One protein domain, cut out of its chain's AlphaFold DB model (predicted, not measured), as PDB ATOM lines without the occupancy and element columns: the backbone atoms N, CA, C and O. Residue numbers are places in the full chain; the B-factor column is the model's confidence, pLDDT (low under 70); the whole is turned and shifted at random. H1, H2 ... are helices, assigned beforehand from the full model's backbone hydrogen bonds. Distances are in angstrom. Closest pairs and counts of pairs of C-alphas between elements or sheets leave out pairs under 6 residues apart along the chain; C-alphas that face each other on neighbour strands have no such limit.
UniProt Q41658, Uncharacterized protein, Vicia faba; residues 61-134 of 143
ATOM      1  N   TYR A  61      12.064  21.034 109.472       89.19
ATOM      2  CA  TYR A  61      12.216  19.657 109.936       89.19
ATOM      3  C   TYR A  61      12.262  19.572 111.473       89.19
ATOM      4  O   TYR A  61      13.069  20.256 112.106       89.19
ATOM      5  N   PRO A  62      11.437  18.733 112.121       90.75
ATOM      6  CA  PRO A  62      11.586  18.421 113.538       90.75
ATOM      7  C   PRO A  62      12.955  17.803 113.850       90.75
ATOM      8  O   PRO A  62      13.511  17.040 113.060       90.75
ATOM      9  N   HIS A  63      13.507  18.094 115.030       90.38
ATOM     10  CA  HIS A  63      14.859  17.650 115.391       90.38
ATOM     11  C   HIS A  63      15.000  16.125 115.538       90.38
ATOM     12  O   HIS A  63      16.097  15.581 115.362       90.38
ATOM     13  N   ASP A  64      13.897  15.445 115.839       90.62
ATOM     14  CA  ASP A  64      13.766  14.001 116.021       90.62
ATOM     15  C   ASP A  64      13.354  13.252 114.741       90.62
ATOM     16  O   ASP A  64      13.371  12.016 114.719       90.62
ATOM     17  N   GLU A  65      13.025  13.969 113.660       90.38
ATOM     18  CA  GLU A  65      12.649  13.361 112.386       90.38
ATOM     19  C   GLU A  65      13.839  12.617 111.768       90.38
ATOM     20  O   GLU A  65      14.946  13.147 111.665       90.38
ATOM     21  N   ILE A  66      13.614  11.367 111.350       89.62
ATOM     22  CA  ILE A  66      14.658  10.529 110.756       89.62
ATOM     23  C   ILE A  66      14.444  10.424 109.248       89.62
ATOM     24  O   ILE A  66      13.546   9.705 108.805       89.62
ATOM     25  N   ILE A  67      15.326  11.060 108.478       88.38
ATOM     26  CA  ILE A  67      15.365  10.992 107.012       88.38
ATOM     27  C   ILE A  67      16.722  10.446 106.572       88.38
ATOM     28  O   ILE A  67      17.779  10.927 106.993       88.38
ATOM     29  N   GLY A  68      16.701   9.402 105.737       87.06
ATOM     30  CA  GLY A  68      17.925   8.781 105.226       87.06
ATOM     31  C   GLY A  68      18.877   8.361 106.349       87.06
ATOM     32  O   GLY A  68      20.073   8.640 106.288       87.06
ATOM     33  N   GLY A  69      18.334   7.795 107.431       88.06
ATOM     34  CA  GLY A  69      19.100   7.265 108.562       88.06
ATOM     35  C   GLY A  69      19.645   8.284 109.563       88.06
ATOM     36  O   GLY A  69      20.269   7.861 110.532       88.06
ATOM     37  N   ASP A  70      19.408   9.586 109.385       89.81
ATOM     38  CA  ASP A  70      19.815  10.614 110.351       89.81
ATOM     39  C   ASP A  70      18.667  11.518 110.771       89.81
ATOM     40  O   ASP A  70      17.647  11.570 110.102       89.81
ATOM     41  N   SER A  71      18.887  12.240 111.867       91.38
ATOM     42  CA  SER A  71      18.071  13.350 112.351       91.38
ATOM     43  C   SER A  71      18.970  14.531 112.712       91.38
ATOM     44  O   SER A  71      20.190  14.361 112.864       91.38
ATOM     45  N   VAL A  72      18.384  15.711 112.915       92.00
ATOM     46  CA  VAL A  72      19.122  16.886 113.407       92.00
ATOM     47  C   VAL A  72      19.797  16.565 114.744       92.00
ATOM     48  O   VAL A  72      20.983  16.839 114.914       92.00
ATOM     49  N   GLU A  73      19.111  15.887 115.670       91.75
ATOM     50  CA  GLU A  73      19.715  15.458 116.941       91.75
ATOM     51  C   GLU A  73      20.876  14.472 116.759       91.75
ATOM     52  O   GLU A  73      21.873  14.530 117.487       91.75
ATOM     53  N   SER A  74      20.765  13.534 115.812       90.81
ATOM     54  CA  SER A  74      21.840  12.585 115.494       90.81
ATOM     55  C   SER A  74      23.079  13.328 114.990       90.81
ATOM     56  O   SER A  74      24.191  13.105 115.483       90.81
ATOM     57  N   ILE A  75      22.888  14.277 114.069       89.88
ATOM     58  CA  ILE A  75      23.965  15.108 113.528       89.88
ATOM     59  C   ILE A  75      24.562  15.985 114.629       89.88
ATOM     60  O   ILE A  75      25.779  15.972 114.811       89.88
ATOM     61  N   GLN A  76      23.734  16.658 115.425       91.88
ATOM     62  CA  GLN A  76      24.175  17.487 116.545       91.88
ATOM     63  C   GLN A  76      25.015  16.676 117.538       91.88
ATOM     64  O   GLN A  76      26.087  17.110 117.953       91.88
ATOM     65  N   ARG A  77      24.593  15.458 117.886       89.69
ATOM     66  CA  ARG A  77      25.341  14.573 118.795       89.69
ATOM     67  C   ARG A  77      26.711  14.196 118.234       89.69
ATOM     68  O   ARG A  77      27.698  14.197 118.975       89.69
ATOM     69  N   ARG A  78      26.795  13.931 116.924       90.00
ATOM     70  CA  ARG A  78      28.075  13.705 116.228       90.00
ATOM     71  C   ARG A  78      28.942  14.966 116.218       90.00
ATOM     72  O   ARG A  78      30.135  14.875 116.508       90.00
ATOM     73  N   LEU A  79      28.344  16.135 115.988       88.56
ATOM     74  CA  LEU A  79      28.996  17.448 116.073       88.56
ATOM     75  C   LEU A  79      29.382  17.850 117.501       88.56
ATOM     76  O   LEU A  79      30.238  18.704 117.686       88.56
ATOM     77  N   LEU A  80      28.838  17.226 118.537       89.75
ATOM     78  CA  LEU A  80      29.296  17.417 119.917       89.75
ATOM     79  C   LEU A  80      30.332  16.365 120.336       89.75
ATOM     80  O   LEU A  80      30.902  16.447 121.423       89.75
ATOM     81  N   GLY A  81      30.623  15.392 119.464       85.25
ATOM     82  CA  GLY A  81      31.617  14.340 119.697       85.25
ATOM     83  C   GLY A  81      31.303  13.424 120.868       85.25
ATOM     84  O   GLY A  81      32.225  12.825 121.407       85.25
ATOM     85  N   GLY A  82      30.041  13.362 121.301       78.62
ATOM     86  CA  GLY A  82      29.666  12.628 122.509       78.62
ATOM     87  C   GLY A  82      30.283  13.187 123.795       78.62
ATOM     88  O   GLY A  82      30.369  12.460 124.781       78.62
ATOM     89  N   SER A  83      30.726  14.451 123.803       77.94
ATOM     90  CA  SER A  83      31.156  15.103 125.041       77.94
ATOM     91  C   SER A  83      29.997  15.098 126.056       77.94
ATOM     92  O   SER A  83      28.878  15.464 125.696       77.94
ATOM     93  N   PRO A  84      30.223  14.660 127.309       75.06
ATOM     94  CA  PRO A  84      29.154  14.533 128.304       75.06
ATOM     95  C   PRO A  84      28.658  15.892 128.821       75.06
ATOM     96  O   PRO A  84      27.559  15.983 129.358       75.06
ATOM     97  N   SER A  85      29.459  16.948 128.661       81.62
ATOM     98  CA  SER A  85      29.172  18.295 129.161       81.62
ATOM     99  C   SER A  85      29.681  19.388 128.205       81.62
ATOM    100  O   SER A  85      30.644  20.097 128.508       81.62
ATOM    101  N   PRO A  86      29.066  19.544 127.021       85.12
ATOM    102  CA  PRO A  86      29.390  20.640 126.118       85.12
ATOM    103  C   PRO A  86      28.907  21.979 126.689       85.12
ATOM    104  O   PRO A  86      27.907  22.052 127.404       85.12
ATOM    105  N   SER A  87      29.605  23.066 126.354       90.81
ATOM    106  CA  SER A  87      29.153  24.406 126.734       90.81
ATOM    107  C   SER A  87      27.867  24.774 125.989       90.81
ATOM    108  O   SER A  87      27.650  24.344 124.855       90.81
ATOM    109  N   ALA A  88      27.031  25.622 126.595       91.94
ATOM    110  CA  ALA A  88      25.797  26.104 125.966       91.94
ATOM    111  C   ALA A  88      26.051  26.728 124.582       91.94
ATOM    112  O   ALA A  88      25.297  26.491 123.642       91.94
ATOM    113  N   HIS A  89      27.163  27.456 124.438       92.62
ATOM    114  CA  HIS A  89      27.579  28.025 123.161       92.62
ATOM    115  C   HIS A  89      27.862  26.941 122.111       92.62
ATOM    116  O   HIS A  89      27.364  27.027 120.992       92.62
ATOM    117  N   LEU A  90      28.595  25.883 122.473       90.00
ATOM    118  CA  LEU A  90      28.873  24.771 121.559       90.00
ATOM    119  C   LEU A  90      27.609  23.994 121.190       90.00
ATOM    120  O   LEU A  90      27.476  23.588 120.041       90.00
ATOM    121  N   ILE A  91      26.672  23.822 122.126       92.19
ATOM    122  CA  ILE A  91      25.363  23.209 121.848       92.19
ATOM    123  C   ILE A  91      24.614  24.024 120.793       92.19
ATOM    124  O   ILE A  91      24.088  23.453 119.841       92.19
ATOM    125  N   GLN A  92      24.590  25.350 120.936       92.75
ATOM    126  CA  GLN A  92      23.893  26.227 120.001       92.75
ATOM    127  C   GLN A  92      24.528  26.198 118.607       92.75
ATOM    128  O   GLN A  92      23.815  26.043 117.619       92.75
ATOM    129  N   ILE A  93      25.859  26.289 118.521       93.44
ATOM    130  CA  ILE A  93      26.572  26.204 117.240       93.44
ATOM    131  C   ILE A  93      26.367  24.830 116.591       93.44
ATOM    132  O   ILE A  93      26.058  24.760 115.405       93.44
ATOM    133  N   ALA A  94      26.477  23.745 117.362       91.75
ATOM    134  CA  ALA A  94      26.264  22.395 116.850       91.75
ATOM    135  C   ALA A  94      24.827  22.176 116.369       91.75
ATOM    136  O   ALA A  94      24.625  21.452 115.401       91.75
ATOM    137  N   ARG A  95      23.837  22.794 117.021       92.94
ATOM    138  CA  ARG A  95      22.444  22.749 116.580       92.94
ATOM    139  C   ARG A  95      22.262  23.452 115.235       92.94
ATOM    140  O   ARG A  95      21.719  22.841 114.329       92.94
ATOM    141  N   ILE A  96      22.751  24.686 115.096       92.25
ATOM    142  CA  ILE A  96      22.648  25.449 113.836       92.25
ATOM    143  C   ILE A  96      23.328  24.677 112.697       92.25
ATOM    144  O   ILE A  96      22.741  24.456 111.648       92.25
ATOM    145  N   GLN A  97      24.534  24.160 112.943       92.19
ATOM    146  CA  GLN A  97      25.240  23.331 111.966       92.19
ATOM    147  C   GLN A  97      24.499  22.031 111.640       92.19
ATOM    148  O   GLN A  97      24.560  21.553 110.511       92.19
ATOM    149  N   ALA A  98      23.832  21.419 112.620       92.62
ATOM    150  CA  ALA A  98      23.049  20.217 112.385       92.62
ATOM    151  C   ALA A  98      21.812  20.496 111.530       92.62
ATOM    152  O   ALA A  98      21.493  19.671 110.679       92.62
ATOM    153  N   GLU A  99      21.157  21.637 111.741       93.12
ATOM    154  CA  GLU A  99      20.027  22.107 110.937       93.12
ATOM    155  C   GLU A  99      20.462  22.298 109.471       93.12
ATOM    156  O   GLU A  99      19.885  21.658 108.588       93.12
ATOM    157  N   ASP A 100      21.552  23.039 109.230       91.44
ATOM    158  CA  ASP A 100      22.115  23.277 107.887       91.44
ATOM    159  C   ASP A 100      22.509  21.968 107.175       91.44
ATOM    160  O   ASP A 100      22.217  21.751 105.997       91.44
ATOM    161  N   LEU A 101      23.188  21.062 107.889       90.62
ATOM    162  CA  LEU A 101      23.600  19.776 107.324       90.62
ATOM    163  C   LEU A 101      22.391  18.885 107.032       90.62
ATOM    164  O   LEU A 101      22.383  18.171 106.031       90.62
ATOM    165  N   PHE A 102      21.373  18.889 107.887       91.69
ATOM    166  CA  PHE A 102      20.202  18.055 107.667       91.69
ATOM    167  C   PHE A 102      19.416  18.498 106.427       91.69
ATOM    168  O   PHE A 102      19.029  17.629 105.650       91.69
ATOM    169  N   GLU A 103      19.286  19.802 106.159       91.69
ATOM    170  CA  GLU A 103      18.650  20.298 104.924       91.69
ATOM    171  C   GLU A 103      19.341  19.748 103.672       91.69
ATOM    172  O   GLU A 103      18.712  19.086 102.843       91.69
ATOM    173  N   VAL A 104      20.666  19.913 103.587       90.56
ATOM    174  CA  VAL A 104      21.451  19.423 102.442       90.56
ATOM    175  C   VAL A 104      21.347  17.902 102.310       90.56
ATOM    176  O   VAL A 104      21.308  17.365 101.201       90.56
ATOM    177  N   LYS A 105      21.293  17.177 103.434       88.00
ATOM    178  CA  LYS A 105      21.143  15.718 103.415       88.00
ATOM    179  C   LYS A 105      19.802  15.311 102.824       88.00
ATOM    180  O   LYS A 105      19.769  14.403 101.993       88.00
ATOM    181  N   VAL A 106      18.720  15.942 103.272       89.38
ATOM    182  CA  VAL A 106      17.366  15.646 102.801       89.38
ATOM    183  C   VAL A 106      17.265  15.904 101.301       89.38
ATOM    184  O   VAL A 106      16.784  15.026 100.583       89.38
ATOM    185  N   ASP A 107      17.807  17.019 100.814       90.62
ATOM    186  CA  ASP A 107      17.827  17.341  99.384       90.62
ATOM    187  C   ASP A 107      18.548  16.258  98.568       90.62
ATOM    188  O   ASP A 107      18.021  15.763  97.568       90.62
ATOM    189  N   ILE A 108      19.724  15.815  99.024       88.19
ATOM    190  CA  ILE A 108      20.464  14.722  98.376       88.19
ATOM    191  C   ILE A 108      19.647  13.425  98.401       88.19
ATOM    192  O   ILE A 108      19.544  12.751  97.378       88.19
ATOM    193  N   CYS A 109      19.054  13.064  99.541       87.31
ATOM    194  CA  CYS A 109      18.232  11.859  99.668       87.31
ATOM    195  C   CYS A 109      17.036  11.884  98.708       87.31
ATOM    196  O   CYS A 109      16.766  10.875  98.056       87.31
ATOM    197  N   GLN A 110      16.361  13.026  98.568       89.06
ATOM    198  CA  GLN A 110      15.239  13.187  97.644       89.06
ATOM    199  C   GLN A 110      15.682  13.066  96.181       89.06
ATOM    200  O   GLN A 110      15.071  12.320  95.411       89.06
ATOM    201  N   VAL A 111      16.774  13.736  95.801       90.31
ATOM    202  CA  VAL A 111      17.339  13.640  94.445       90.31
ATOM    203  C   VAL A 111      17.738  12.197  94.129       90.31
ATOM    204  O   VAL A 111      17.380  11.660  93.079       90.31
ATOM    205  N   MET A 112      18.432  11.534  95.053       87.88
ATOM    206  CA  MET A 112      18.911  10.171  94.847       87.88
ATOM    207  C   MET A 112      17.787   9.133  94.863       87.88
ATOM    208  O   MET A 112      17.865   8.165  94.108       87.88
ATOM    209  N   ALA A 113      16.717   9.348  95.632       87.62
ATOM    210  CA  ALA A 113      15.521   8.509  95.580       87.62
ATOM    211  C   ALA A 113      14.861   8.537  94.191       87.62
ATOM    212  O   ALA A 113      14.396   7.503  93.712       87.62
ATOM    213  N   GLY A 114      14.865   9.695  93.520       87.81
ATOM    214  CA  GLY A 114      14.374   9.823  92.146       87.81
ATOM    215  C   GLY A 114      15.287   9.163  91.107       87.81
ATOM    216  O   GLY A 114      14.799   8.524  90.176       87.81
ATOM    217  N   LEU A 115      16.608   9.287  91.267       90.06
ATOM    218  CA  LEU A 115      17.592   8.725  90.329       90.06
ATOM    219  C   LEU A 115      17.779   7.210  90.483       90.06
ATOM    220  O   LEU A 115      17.998   6.500  89.502       90.06
ATOM    221  N   HIS A 116      17.705   6.707  91.713       85.00
ATOM    222  CA  HIS A 116      17.979   5.316  92.065       85.00
ATOM    223  C   HIS A 116      16.844   4.747  92.931       85.00
ATOM    224  O   HIS A 116      17.053   4.481  94.117       85.00
ATOM    225  N   PRO A 117      15.661   4.485  92.344       80.94
ATOM    226  CA  PRO A 117      14.474   4.035  93.080       80.94
ATOM    227  C   PRO A 117      14.623   2.655  93.747       80.94
ATOM    228  O   PRO A 117      13.818   2.296  94.599       80.94
ATOM    229  N   GLY A 118      15.645   1.873  93.383       81.00
ATOM    230  CA  GLY A 118      15.988   0.611  94.053       81.00
ATOM    231  C   GLY A 118      16.863   0.767  95.305       81.00
ATOM    232  O   GLY A 118      17.149  -0.230  95.965       81.00
ATOM    233  N   GLY A 119      17.329   1.982  95.613       80.31
ATOM    234  CA  GLY A 119      18.116   2.279  96.810       80.31
ATOM    235  C   GLY A 119      17.244   2.778  97.963       80.31
ATOM    236  O   GLY A 119      16.286   3.517  97.754       80.31
ATOM    237  N   ASP A 120      17.601   2.412  99.195       83.19
ATOM    238  CA  ASP A 120      16.891   2.805 100.422       83.19
ATOM    239  C   ASP A 120      17.251   4.237 100.889       83.19
ATOM    240  O   ASP A 120      17.542   4.466 102.063       83.19
ATOM    241  N   TRP A 121      17.234   5.212  99.968       81.94
ATOM    242  CA  TRP A 121      17.699   6.600 100.180       81.94
ATOM    243  C   TRP A 121      16.987   7.339 101.304       81.94
ATOM    244  O   TRP A 121      17.599   8.144 102.006       81.94
ATOM    245  N   MET A 122      15.701   7.045 101.486       83.44
ATOM    246  CA  MET A 122      14.870   7.630 102.536       83.44
ATOM    247  C   MET A 122      14.834   6.771 103.807       83.44
ATOM    248  O   MET A 122      14.327   7.220 104.835       83.44
ATOM    249  N   GLY A 123      15.354   5.544 103.766       80.50
ATOM    250  CA  GLY A 123      15.228   4.596 104.861       80.50
ATOM    251  C   GLY A 123      16.222   4.797 105.993       80.50
ATOM    252  O   GLY A 123      17.256   5.455 105.884       80.50
ATOM    253  N   ARG A 124      15.911   4.163 107.129       66.50
ATOM    254  CA  ARG A 124      16.718   4.233 108.359       66.50
ATOM    255  C   ARG A 124      18.060   3.509 108.257       66.50
ATOM    256  O   ARG A 124      18.902   3.677 109.134       66.50
ATOM    257  N   ARG A 125      18.242   2.662 107.241       62.12
ATOM    258  CA  ARG A 125      19.453   1.844 107.073       62.12
ATOM    259  C   ARG A 125      20.537   2.540 106.269       62.12
ATOM    260  O   ARG A 125      21.677   2.082 106.279       62.12
ATOM    261  N   GLN A 126      20.212   3.656 105.624       62.06
ATOM    262  CA  GLN A 126      21.187   4.459 104.916       62.06
ATOM    263  C   GLN A 126      21.999   5.292 105.911       62.06
ATOM    264  O   GLN A 126      21.784   6.483 106.094       62.06
ATOM    265  N   THR A 127      22.992   4.684 106.556       57.06
ATOM    266  CA  THR A 127      24.032   5.420 107.292       57.06
ATOM    267  C   THR A 127      24.999   6.050 106.290       57.06
ATOM    268  O   THR A 127      26.180   5.715 106.223       57.06
ATOM    269  N   SER A 128      24.480   6.909 105.419       51.94
ATOM    270  CA  SER A 128      25.286   7.610 104.439       51.94
ATOM    271  C   SER A 128      26.067   8.700 105.165       51.94
ATOM    272  O   SER A 128      25.550   9.788 105.423       51.94
ATOM    273  N   THR A 129      27.333   8.389 105.446       55.66
ATOM    274  CA  THR A 129      28.482   9.273 105.726       55.66
ATOM    275  C   THR A 129      28.710  10.297 104.595       55.66
ATOM    276  O   THR A 129      29.837  10.586 104.219       55.66
ATOM    277  N   ILE A 130      27.652  10.802 103.959       53.38
ATOM    278  CA  ILE A 130      27.738  11.672 102.782       53.38
ATOM    279  C   ILE A 130      27.896  13.137 103.213       53.38
ATOM    280  O   ILE A 130      28.442  13.937 102.466       53.38
ATOM    281  N   LEU A 131      27.563  13.468 104.464       52.31
ATOM    282  CA  LEU A 131      27.863  14.767 105.061       52.31
ATOM    283  C   LEU A 131      28.891  14.646 106.183       52.31
ATOM    284  O   LEU A 131      28.591  14.826 107.363       52.31
ATOM    285  N   VAL A 132      30.132  14.361 105.804       47.56
ATOM    286  CA  VAL A 132      31.284  14.784 106.607       47.56
ATOM    287  C   VAL A 132      32.177  15.654 105.726       47.56
ATOM    288  O   VAL A 132      33.154  15.153 105.169       47.56
ATOM    289  N   PRO A 133      31.885  16.955 105.559       45.38
ATOM    290  CA  PRO A 133      32.887  17.871 105.062       45.38
ATOM    291  C   PRO A 133      33.781  18.298 106.236       45.38
ATOM    292  O   PRO A 133      33.325  18.913 107.192       45.38
ATOM    293  N   TYR A 134      35.062  17.932 106.135       43.72
ATOM    294  CA  TYR A 134      36.230  18.632 106.683       43.72
ATOM    295  C   TYR A 134      36.210  19.038 108.172       43.72
ATOM    296  O   TYR A 134      35.683  20.082 108.537       43.72
TER     297      TYR A 134
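What this domain is: This is residues 61 to 134 of the 143 residues of an uncharacterized protein of Vicia faba (UniProt Q41658). A short helix, H1, packs crosswise on one side of a long helix, H2, which makes the long axis. After H2 comes a stretch with no named element, residues 116 to 134, which first folds back on the same side of H2 as H1 and then, in its last residues, turns away from H2 to end at Tyr 134. The printed part has 74 residues with two named helices, H1 then H2, and no named strand; it is all helix by class, though under half of its residues, 36, are in named elements. It is compact, with a radius of gyration of the C-alphas of 13.0 A, and spans 42 by 25 by 18 A.

Where its parts are: H1, residues 72 to 79, begins at C-alpha 72 (19.122, 16.886, 113.407). H2, residues 88 to 115, is 40.5 A long and ends at C-alpha 115 (17.592, 8.725, 90.329).

How they stand to each other: H1 touches H2 at residues 91 to 102 alone; their closest C-alphas, Gln 76 and Ala 98, are 5.1 A apart. They run opposite ways at a steep tilt of 63 degrees. In H1 and H2 every O i to N i+4 pair is within hydrogen-bond range.

The domain as a whole: The farthest C-alphas, Ser 87 and Gly 118, are 42.5 A apart. The printed part has no cut. The H1 to H2 link is short. Residues 124 to 134 have pLDDT under 70.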